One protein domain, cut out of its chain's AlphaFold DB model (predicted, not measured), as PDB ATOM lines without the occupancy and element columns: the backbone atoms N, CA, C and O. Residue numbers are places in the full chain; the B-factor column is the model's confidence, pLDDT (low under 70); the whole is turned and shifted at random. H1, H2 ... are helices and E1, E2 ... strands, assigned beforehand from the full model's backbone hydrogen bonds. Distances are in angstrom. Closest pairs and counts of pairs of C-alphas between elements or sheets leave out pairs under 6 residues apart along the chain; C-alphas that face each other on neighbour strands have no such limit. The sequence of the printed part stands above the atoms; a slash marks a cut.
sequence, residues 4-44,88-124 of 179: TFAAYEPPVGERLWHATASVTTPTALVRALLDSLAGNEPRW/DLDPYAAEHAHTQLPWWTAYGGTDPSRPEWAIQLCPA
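Overview. This is residues 4 to 44 and 88 to 124 of the 179 residues of the protein "DUF317 domain-containing protein" of Streptomyces sp. BR123 (UniProt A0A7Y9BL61). Two antiparallel strand hairpins, E1 with E2 and E3 with E4, stand side by side in one four-stranded sheet, and their links reach out to opposite ends of the longest axis. The sheet lies between the longer helix H1 and the small helix H2, which only graze it, while residues 38 to 43 stick out free. The printed part has 78 residues, with two named helices and four named strands in the order E1, E2, H1, H2, E3, E4. The sheet's order is E1, E2, E4, E3, all antiparallel, and the class is mixed, helices and strands. The whole is only just compact, close to loose, with a radius of gyration of the C-alphas of 13.5 A and spans of 42 by 29 by 20 A.

Along the chain. E1, residues 4 to 8, begins at C-alpha 4 at (223.815, 177.149, 126.851) and is 13.4 A long. E2, residues 15 to 21, measures 17.7 A. H1, residues 27 to 39, measures 18.0 A and begins at C-alpha 27 at (216.797, 168.453, 120.267). After the cut come H2, residues 91 to 95, of 6.2 A, and E3, residues 104 to 108, of 13.4 A. E4, residues 117 to 123, is 20.4 A long and ends at C-alpha 123 at (225.096, 189.391, 121.965).

Arrangement. E1 and E2 form a hairpin, antiparallel at 165 degrees between their directions, with N 5 and O 19 2.9 A apart, within hydrogen-bond range. E2 and E4 are antiparallel neighbours at 167 degrees, and N 20 and O 120 are 2.9 A apart, within hydrogen-bond range. E3 and E4 form the other hairpin, antiparallel at 174 degrees, with N 119 and O 106 within hydrogen-bond range at 2.8 A. The edge strands E1 and E3 are apart. From edge to edge the strands' lines turn by 32 degrees and the way across the sheet turns by 44 degrees. Residues 88 to 89 pair with residues 104 to 105 of E3, antiparallel. H1 is on the sheet but only grazes it, with its residues 29 to 37. H2 also only grazes the sheet, with its residues 91 to 94. H1 and H2 are apart. In H1 and H2 every O i to N i+4 pair is within hydrogen-bond range.

Size, cuts and confidence. The two C-alphas farthest apart, those of Pro 11 and Asp 111, are 42.6 A apart. Residues 45 to 87 are not printed, and C-alphas 44 and 88 are 21.6 A apart across this cut. Of the links that are printed whole, E2 to H1 is tight and E1 to E2, H2 to E3 and E3 to E4 are short. The mean pLDDT of the printed part is 75.2, and it is under 70 in residues 9 to 15, 36 to 44, 97 to 98, 112 and 123 to 124.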
ATOM      1  N   THR A   4     223.184 175.869 127.159       83.00
ATOM      2  CA  THR A   4     223.815 177.149 126.851       83.00
ATOM      3  C   THR A   4     224.884 176.895 125.803       83.00
ATOM      4  O   THR A   4     225.773 176.070 126.012       83.00
ATOM      5  N   PHE A   5     224.805 177.617 124.693       82.00
ATOM      6  CA  PHE A   5     225.768 177.571 123.599       82.00
ATOM      7  C   PHE A   5     226.415 178.943 123.474       82.00
ATOM      8  O   PHE A   5     225.776 179.961 123.730       82.00
ATOM      9  N   ALA A   6     227.685 178.983 123.102       80.44
ATOM     10  CA  ALA A   6     228.390 180.232 122.879       80.44
ATOM     11  C   ALA A   6     229.397 180.045 121.762       80.44
ATOM     12  O   ALA A   6     230.002 178.979 121.645       80.44
ATOM     13  N   ALA A   7     229.596 181.103 120.992       71.56
ATOM     14  CA  ALA A   7     230.655 181.147 120.012       71.56
ATOM     15  C   ALA A   7     231.709 182.179 120.386       71.56
ATOM     16  O   ALA A   7     231.415 183.192 121.026       71.56
ATOM     17  N   TYR A   8     232.935 181.896 119.971       71.12
ATOM     18  CA  TYR A   8     234.123 182.667 120.296       71.12
ATOM     19  C   TYR A   8     234.860 183.017 119.014       71.12
ATOM     20  O   TYR A   8     234.840 182.244 118.057       71.12
ATOM     21  N   GLU A   9     235.530 184.161 119.019       66.94
ATOM     22  CA  GLU A   9     236.466 184.509 117.958       66.94
ATOM     23  C   GLU A   9     237.697 183.576 118.035       66.94
ATOM     24  O   GLU A   9     238.254 183.387 119.121       66.94
ATOM     25  N   PRO A  10     238.150 182.956 116.933       56.50
ATOM     26  CA  PRO A  10     239.407 182.205 116.914       56.50
ATOM     27  C   PRO A  10     240.640 183.127 117.072       56.50
ATOM     28  O   PRO A  10     240.573 184.296 116.699       56.50
ATOM     29  N   PRO A  11     241.810 182.641 117.550       53.56
ATOM     30  CA  PRO A  11     242.092 181.287 118.030       53.56
ATOM     31  C   PRO A  11     241.736 181.063 119.513       53.56
ATOM     32  O   PRO A  11     241.455 179.933 119.889       53.56
ATOM     33  N   VAL A  12     241.709 182.115 120.340       56.06
ATOM     34  CA  VAL A  12     241.123 182.141 121.698       56.06
ATOM     35  C   VAL A  12     240.724 183.593 121.988       56.06
ATOM     36  O   VAL A  12     241.448 184.340 122.644       56.06
ATOM     37  N   GLY A  13     239.635 184.041 121.377       61.03
ATOM     38  CA  GLY A  13     239.177 185.423 121.405       61.03
ATOM     39  C   GLY A  13     237.946 185.642 122.277       61.03
ATOM     40  O   GLY A  13     237.494 184.769 123.024       61.03
ATOM     41  N   GLU A  14     237.422 186.862 122.199       64.38
ATOM     42  CA  GLU A  14     236.230 187.266 122.933       64.38
ATOM     43  C   GLU A  14     235.014 186.440 122.491       64.38
ATOM     44  O   GLU A  14     234.927 185.940 121.366       64.38
ATOM     45  N   ARG A  15     234.067 186.254 123.414       69.06
ATOM     46  CA  ARG A  15     232.793 185.623 123.078       69.06
ATOM     47  C   ARG A  15     232.054 186.557 122.116       69.06
ATOM     48  O   ARG A  15     231.942 187.740 122.416       69.06
ATOM     49  N   LEU A  16     231.550 186.018 121.007       73.00
ATOM     50  CA  LEU A  16     230.835 186.759 119.959       73.00
ATOM     51  C   LEU A  16     229.323 186.783 120.207       73.00
ATOM     52  O   LEU A  16     228.671 187.820 120.111       73.00
ATOM     53  N   TRP A  17     228.764 185.645 120.614       74.69
ATOM     54  CA  TRP A  17     227.363 185.527 121.009       74.69
ATOM     55  C   TRP A  17     227.166 184.343 121.954       74.69
ATOM     56  O   TRP A  17     228.039 183.481 122.106       74.69
ATOM     57  N   HIS A  18     226.012 184.307 122.613       80.56
ATOM     58  CA  HIS A  18     225.546 183.117 123.314       80.56
ATOM     59  C   HIS A  18     224.049 182.920 123.123       80.56
ATOM     60  O   HIS A  18     223.309 183.876 122.908       80.56
ATOM     61  N   ALA A  19     223.615 181.670 123.205       81.62
ATOM     62  CA  ALA A  19     222.212 181.317 123.211       81.62
ATOM     63  C   ALA A  19     221.895 180.405 124.389       81.62
ATOM     64  O   ALA A  19     222.688 179.532 124.753       81.62
ATOM     65  N   THR A  20     220.720 180.595 124.968       86.50
ATOM     66  CA  THR A  20     220.161 179.725 126.001       86.50
ATOM     67  C   THR A  20     218.893 179.078 125.472       86.50
ATOM     68  O   THR A  20     218.081 179.722 124.811       86.50
ATOM     69  N   ALA A  21     218.723 177.790 125.759       85.62
ATOM     70  CA  ALA A  21     217.536 177.034 125.383       85.62
ATOM     71  C   ALA A  21     216.826 176.464 126.621       85.62
ATOM     72  O   ALA A  21     217.452 176.014 127.600       85.62
ATOM     73  N   SER A  22     215.493 176.471 126.580       86.75
ATOM     74  CA  SER A  22     214.651 175.856 127.606       86.75
ATOM     75  C   SER A  22     214.885 174.340 127.686       86.75
ATOM     76  O   SER A  22     215.397 173.714 126.760       86.75
ATOM     77  N   VAL A  23     214.497 173.720 128.807       86.62
ATOM     78  CA  VAL A  23     214.655 172.260 129.011       86.62
ATOM     79  C   VAL A  23     213.856 171.443 128.003       86.62
ATOM     80  O   VAL A  23     214.259 170.366 127.582       86.62
ATOM     81  N   THR A  24     212.739 172.009 127.599       86.69
ATOM     82  CA  THR A  24     211.743 171.481 126.678       86.69
ATOM     83  C   THR A  24     212.055 171.776 125.215       86.69
ATOM     84  O   THR A  24     211.288 171.371 124.349       86.69
ATOM     85  N   THR A  25     213.156 172.476 124.912       84.81
ATOM     86  CA  THR A  25     213.520 172.768 123.521       84.81
ATOM     87  C   THR A  25     213.801 171.464 122.771       84.81
ATOM     88  O   THR A  25     214.684 170.708 123.194       84.81
ATOM     89  N   PRO A  26     213.098 171.184 121.655       83.38
ATOM     90  CA  PRO A  26     213.322 169.970 120.885       83.38
ATOM     91  C   PRO A  26     214.778 169.855 120.430       83.38
ATOM     92  O   PRO A  26     215.340 170.781 119.842       83.38
ATOM     93  N   THR A  27     215.392 168.689 120.642       82.56
ATOM     94  CA  THR A  27     216.797 168.453 120.267       82.56
ATOM     95  C   THR A  27     217.047 168.670 118.775       82.56
ATOM     96  O   THR A  27     218.120 169.135 118.400       82.56
ATOM     97  N   ALA A  28     216.063 168.375 117.920       79.25
ATOM     98  CA  ALA A  28     216.148 168.635 116.484       79.25
ATOM     99  C   ALA A  28     216.337 170.130 116.170       79.25
ATOM    100  O   ALA A  28     217.120 170.468 115.289       79.25
ATOM    101  N   LEU A  29     215.691 171.017 116.934       77.69
ATOM    102  CA  LEU A  29     215.782 172.467 116.757       77.69
ATOM    103  C   LEU A  29     217.154 172.988 117.211       77.69
ATOM    104  O   LEU A  29     217.790 173.764 116.504       77.69
ATOM    105  N   VAL A  30     217.664 172.476 118.336       78.88
ATOM    106  CA  VAL A  30     219.037 172.753 118.792       78.88
ATOM    107  C   VAL A  30     220.071 172.295 117.759       78.88
ATOM    108  O   VAL A  30     221.008 173.031 117.468       78.88
ATOM    109  N   ARG A  31     219.911 171.097 117.185       79.38
ATOM    110  CA  ARG A  31     220.819 170.588 116.147       79.38
ATOM    111  C   ARG A  31     220.767 171.436 114.885       79.38
ATOM    112  O   ARG A  31     221.815 171.871 114.440       79.38
ATOM    113  N   ALA A  32     219.574 171.750 114.384       77.62
ATOM    114  CA  ALA A  32     219.414 172.612 113.217       77.62
ATOM    115  C   ALA A  32     220.072 173.990 113.418       77.62
ATOM    116  O   ALA A  32     220.711 174.508 112.504       77.62
ATOM    117  N   LEU A  33     219.975 174.558 114.628       77.12
ATOM    118  CA  LEU A  33     220.681 175.786 114.986       77.12
ATOM    119  C   LEU A  33     222.204 175.601 114.907       77.12
ATOM    120  O   LEU A  33     222.878 176.389 114.251       77.12
ATOM    121  N   LEU A  34     222.750 174.565 115.550       81.38
ATOM    122  CA  LEU A  34     224.192 174.294 115.546       81.38
ATOM    123  C   LEU A  34     224.730 173.980 114.141       81.38
ATOM    124  O   LEU A  34     225.798 174.472 113.784       81.38
ATOM    125  N   ASP A  35     223.981 173.229 113.335       74.62
ATOM    126  CA  ASP A  35     224.333 172.890 111.954       74.62
ATOM    127  C   ASP A  35     224.324 174.137 111.062       74.62
ATOM    128  O   ASP A  35     225.254 174.352 110.285       74.62
ATOM    129  N   SER A  36     223.322 175.010 111.216       68.12
ATOM    130  CA  SER A  36     223.276 176.305 110.527       68.12
ATOM    131  C   SER A  36     224.473 177.182 110.901       68.12
ATOM    132  O   SER A  36     225.104 177.792 110.036       68.12
ATOM    133  N   LEU A  37     224.845 177.212 112.182       69.19
ATOM    134  CA  LEU A  37     225.995 177.978 112.660       69.19
ATOM    135  C   LEU A  37     227.318 177.437 112.107       69.19
ATOM    136  O   LEU A  37     228.134 178.222 111.623       69.19
ATOM    137  N   ALA A  38     227.504 176.116 112.132       69.06
ATOM    138  CA  ALA A  38     228.693 175.447 111.608       69.06
ATOM    139  C   ALA A  38     228.808 175.571 110.078       69.06
ATOM    140  O   ALA A  38     229.902 175.751 109.552       69.06
ATOM    141  N   GLY A  39     227.684 175.533 109.356       61.81
ATOM    142  CA  GLY A  39     227.647 175.700 107.901       61.81
ATOM    143  C   GLY A  39     227.926 177.128 107.418       61.81
ATOM    144  O   GLY A  39     228.260 177.324 106.252       61.81
ATOM    145  N   ASN A  40     227.816 178.129 108.300       56.88
ATOM    146  CA  ASN A  40     228.026 179.543 107.977       56.88
ATOM    147  C   ASN A  40     229.401 180.091 108.400       56.88
ATOM    148  O   ASN A  40     229.641 181.282 108.224       56.88
ATOM    149  N   GLU A  41     230.310 179.257 108.908       50.81
ATOM    150  CA  GLU A  41     231.605 179.638 109.506       50.81
ATOM    151  C   GLU A  41     232.478 180.629 108.684       50.81
ATOM    152  O   GLU A  41     233.001 181.565 109.282       50.81
ATOM    153  N   PRO A  42     232.544 180.597 107.330       48.69
ATOM    154  CA  PRO A  42     233.298 181.600 106.565       48.69
ATOM    155  C   PRO A  42     232.565 182.941 106.348       48.69
ATOM    156  O   PRO A  42     233.128 183.857 105.748       48.69
ATOM    157  N   ARG A  43     231.296 183.064 106.759       49.78
ATOM    158  CA  ARG A  43     230.421 184.232 106.512       49.78
ATOM    159  C   ARG A  43     230.008 184.973 107.772       49.78
ATOM    160  O   ARG A  43     229.202 185.900 107.673       49.78
ATOM    161  N   TRP A  44     230.511 184.583 108.939       50.06
ATOM    162  CA  TRP A  44     230.221 185.339 110.149       50.06
ATOM    163  C   TRP A  44     230.775 186.748 109.933       50.06
ATOM    164  O   TRP A  44     231.969 186.890 109.650       50.06
ATOM    165  N   ASP A  88     210.613 186.900 118.231       85.19
ATOM    166  CA  ASP A  88     210.648 188.288 118.678       85.19
ATOM    167  C   ASP A  88     212.055 188.856 118.549       85.19
ATOM    168  O   ASP A  88     213.019 188.285 119.065       85.19
ATOM    169  N   LEU A  89     212.154 190.013 117.900       81.94
ATOM    170  CA  LEU A  89     213.333 190.867 117.917       81.94
ATOM    171  C   LEU A  89     213.106 192.034 118.878       81.94
ATOM    172  O   LEU A  89     212.130 192.779 118.755       81.94
ATOM    173  N   ASP A  90     214.046 192.230 119.796       80.69
ATOM    174  CA  ASP A  90     214.123 193.411 120.652       80.69
ATOM    175  C   ASP A  90     215.102 194.436 120.052       80.69
ATOM    176  O   ASP A  90     216.321 194.292 120.208       80.69
ATOM    177  N   PRO A  91     214.607 195.477 119.348       76.62
ATOM    178  CA  PRO A  91     215.469 196.490 118.751       76.62
ATOM    179  C   PRO A  91     216.215 197.310 119.811       76.62
ATOM    180  O   PRO A  91     217.344 197.729 119.564       76.62
ATOM    181  N   TYR A  92     215.647 197.487 121.010       79.50
ATOM    182  CA  TYR A  92     216.342 198.166 122.100       79.50
ATOM    183  C   TYR A  92     217.546 197.345 122.556       79.50
ATOM    184  O   TYR A  92     218.650 197.884 122.657       79.50
ATOM    185  N   ALA A  93     217.362 196.041 122.779       76.69
ATOM    186  CA  ALA A  93     218.465 195.150 123.114       76.69
ATOM    187  C   ALA A  93     219.523 195.148 122.000       76.69
ATOM    188  O   ALA A  93     220.713 195.242 122.311       76.69
ATOM    189  N   ALA A  94     219.095 195.108 120.728       73.38
ATOM    190  CA  ALA A  94     219.963 195.152 119.549       73.38
ATOM    191  C   ALA A  94     220.868 196.395 119.524       73.38
ATOM    192  O   ALA A  94     222.076 196.286 119.316       73.38
ATOM    193  N   GLU A  95     220.308 197.570 119.806       72.00
ATOM    194  CA  GLU A  95     221.065 198.824 119.893       72.00
ATOM    195  C   GLU A  95     221.923 198.911 121.169       72.00
ATOM    196  O   GLU A  95     222.985 199.533 121.177       72.00
ATOM    197  N   HIS A  96     221.503 198.246 122.248       71.12
ATOM    198  CA  HIS A  96     222.147 198.289 123.559       71.12
ATOM    199  C   HIS A  96     222.794 196.945 123.913       71.12
ATOM    200  O   HIS A  96     222.546 196.394 124.987       71.12
ATOM    201  N   ALA A  97     223.679 196.442 123.043       67.81
ATOM    202  CA  ALA A  97     224.338 195.133 123.180       67.81
ATOM    203  C   ALA A  97     224.877 194.841 124.600       67.81
ATOM    204  O   ALA A  97     224.743 193.736 125.136       67.81
ATOM    205  N   HIS A  98     225.430 195.878 125.235       68.06
ATOM    206  CA  HIS A  98     226.022 195.846 126.572       68.06
ATOM    207  C   HIS A  98     225.056 195.450 127.695       68.06
ATOM    208  O   HIS A  98     225.510 195.021 128.752       68.06
ATOM    209  N   THR A  99     223.744 195.570 127.482       70.44
ATOM    210  CA  THR A  99     222.716 195.199 128.467       70.44
ATOM    211  C   THR A  99     222.576 193.690 128.644       70.44
ATOM    212  O   THR A  99     221.961 193.256 129.614       70.44
ATOM    213  N   GLN A 100     223.150 192.887 127.736       71.81
ATOM    214  CA  GLN A 100     223.034 191.422 127.731       71.81
ATOM    215  C   GLN A 100     221.582 190.918 127.666       71.81
ATOM    216  O   GLN A 100     221.310 189.755 127.959       71.81
ATOM    217  N   LEU A 101     220.655 191.783 127.250       80.06
ATOM    218  CA  LEU A 101     219.289 191.393 126.943       80.06
ATOM    219  C   LEU A 101     219.266 190.556 125.650       80.06
ATOM    220  O   LEU A 101     220.060 190.822 124.740       80.06
ATOM    221  N   PRO A 102     218.366 189.560 125.543       79.62
ATOM    222  CA  PRO A 102     218.186 188.805 124.311       79.62
ATOM    223  C   PRO A 102     217.820 189.721 123.149       79.62
ATOM    224  O   PRO A 102     216.862 190.485 123.231       79.62
ATOM    225  N   TRP A 103     218.576 189.622 122.059       81.69
ATOM    226  CA  TRP A 103     218.254 190.294 120.801       81.69
ATOM    227  C   TRP A 103     217.118 189.583 120.099       81.69
ATOM    228  O   TRP A 103     216.179 190.220 119.638       81.69
ATOM    229  N   TRP A 104     217.207 188.257 120.054       82.62
ATOM    230  CA  TRP A 104     216.214 187.406 119.426       82.62
ATOM    231  C   TRP A 104     215.696 186.396 120.434       82.62
ATOM    232  O   TRP A 104     216.475 185.767 121.151       82.62
ATOM    233  N   THR A 105     214.383 186.213 120.463       87.19
ATOM    234  CA  THR A 105     213.738 185.135 121.209       87.19
ATOM    235  C   THR A 105     212.865 184.341 120.254       87.19
ATOM    236  O   THR A 105     211.842 184.837 119.794       87.19
ATOM    237  N   ALA A 106     213.278 183.115 119.949       87.25
ATOM    238  CA  ALA A 106     212.465 182.151 119.222       87.25
ATOM    239  C   ALA A 106     211.697 181.301 120.230       87.25
ATOM    240  O   ALA A 106     212.278 180.831 121.208       87.25
ATOM    241  N   TYR A 107     210.412 181.084 120.004       88.19
ATOM    242  CA  TYR A 107     209.590 180.267 120.883       88.19
ATOM    243  C   TYR A 107     208.453 179.618 120.115       88.19
ATOM    244  O   TYR A 107     208.093 180.032 119.018       88.19
ATOM    245  N   GLY A 108     207.890 178.572 120.698       86.25
ATOM    246  CA  GLY A 108     206.785 177.854 120.093       86.25
ATOM    247  C   GLY A 108     206.167 176.860 121.055       86.25
ATOM    248  O   GLY A 108     206.594 176.708 122.204       86.25
ATOM    249  N   GLY A 109     205.129 176.198 120.573       80.50
ATOM    250  CA  GLY A 109     204.243 175.370 121.377       80.50
ATOM    251  C   GLY A 109     202.789 175.629 121.010       80.50
ATOM    252  O   GLY A 109     202.491 176.391 120.094       80.50
ATOM    253  N   THR A 110     201.885 174.978 121.728       74.81
ATOM    254  CA  THR A 110     200.446 175.057 121.446       74.81
ATOM    255  C   THR A 110     199.791 176.371 121.891       74.81
ATOM    256  O   THR A 110     198.739 176.728 121.367       74.81
ATOM    257  N   ASP A 111     200.417 177.110 122.815       72.38
ATOM    258  CA  ASP A 111     199.929 178.387 123.350       72.38
ATOM    259  C   ASP A 111     201.019 179.480 123.256       72.38
ATOM    260  O   ASP A 111     202.038 179.391 123.948       72.38
ATOM    261  N   PRO A 112     200.816 180.549 122.461       66.06
ATOM    262  CA  PRO A 112     201.759 181.665 122.357       66.06
ATOM    263  C   PRO A 112     201.998 182.413 123.677       66.06
ATOM    264  O   PRO A 112     203.063 182.994 123.876       66.06
ATOM    265  N   SER A 113     201.027 182.408 124.596       73.25
ATOM    266  CA  SER A 113     201.155 183.044 125.914       73.25
ATOM    267  C   SER A 113     201.937 182.190 126.917       73.25
ATOM    268  O   SER A 113     202.416 182.692 127.938       73.25
ATOM    269  N   ARG A 114     202.089 180.894 126.621       75.38
ATOM    270  CA  ARG A 114     202.820 179.909 127.420       75.38
ATOM    271  C   ARG A 114     203.654 179.020 126.503       75.38
ATOM    272  O   ARG A 114     203.315 177.851 126.312       75.38
ATOM    273  N   PRO A 115     204.757 179.556 125.956       82.31
ATOM    274  CA  PRO A 115     205.590 178.796 125.046       82.31
ATOM    275  C   PRO A 115     206.106 177.530 125.724       82.31
ATOM    276  O   PRO A 115     206.649 177.566 126.833       82.31
ATOM    277  N   GLU A 116     205.946 176.402 125.040       87.38
ATOM    278  CA  GLU A 116     206.453 175.120 125.511       87.38
ATOM    279  C   GLU A 116     207.969 175.094 125.421       87.38
ATOM    280  O   GLU A 116     208.608 174.531 126.303       87.38
ATOM    281  N   TRP A 117     208.559 175.739 124.414       88.94
ATOM    282  CA  TRP A 117     210.001 175.893 124.272       88.94
ATOM    283  C   TRP A 117     210.396 177.324 123.919       88.94
ATOM    284  O   TRP A 117     209.622 178.071 123.325       88.94
ATOM    285  N   ALA A 118     211.627 177.691 124.273       89.06
ATOM    286  CA  ALA A 118     212.201 178.980 123.916       89.06
ATOM    287  C   ALA A 118     213.720 178.885 123.738       89.06
ATOM    288  O   ALA A 118     214.404 178.214 124.520       89.06
ATOM    289  N   ILE A 119     214.235 179.607 122.746       85.56
ATOM    290  CA  ILE A 119     215.653 179.883 122.529       85.56
ATOM    291  C   ILE A 119     215.852 181.394 122.545       85.56
ATOM    292  O   ILE A 119     215.235 182.122 121.772       85.56
ATOM    293  N   GLN A 120     216.749 181.856 123.404       86.88
ATOM    294  CA  GLN A 120     217.135 183.257 123.506       86.88
ATOM    295  C   GLN A 120     218.544 183.412 122.958       86.88
ATOM    296  O   GLN A 120     219.441 182.688 123.385       86.88
ATOM    297  N   LEU A 121     218.745 184.343 122.030       82.12
ATOM    298  CA  LEU A 121     220.050 184.692 121.489       82.12
ATOM    299  C   LEU A 121     220.440 186.075 121.993       82.12
ATOM    300  O   LEU A 121     219.739 187.062 121.764       82.12
ATOM    301  N   CYS A 122     221.585 186.138 122.652       79.06
ATOM    302  CA  CYS A 122     222.129 187.348 123.236       79.06
ATOM    303  C   CYS A 122     223.467 187.686 122.567       79.06
ATOM    304  O   CYS A 122     224.282 186.784 122.309       79.06
ATOM    305  N   PRO A 123     223.760 188.978 122.353       68.88
ATOM    306  CA  PRO A 123     225.096 189.391 121.965       68.88
ATOM    307  C   PRO A 123     226.028 189.041 123.116       68.88
ATOM    308  O   PRO A 123     225.691 189.209 124.295       68.88
ATOM    309  N   ALA A 124     227.226 188.578 122.811       64.94
ATOM    310  CA  ALA A 124     228.241 188.577 123.836       64.94
ATOM    311  C   ALA A 124     228.870 189.960 123.819       64.94
ATOM    312  O   ALA A 124     229.572 190.341 122.890       64.94
TER     313      ALA A 124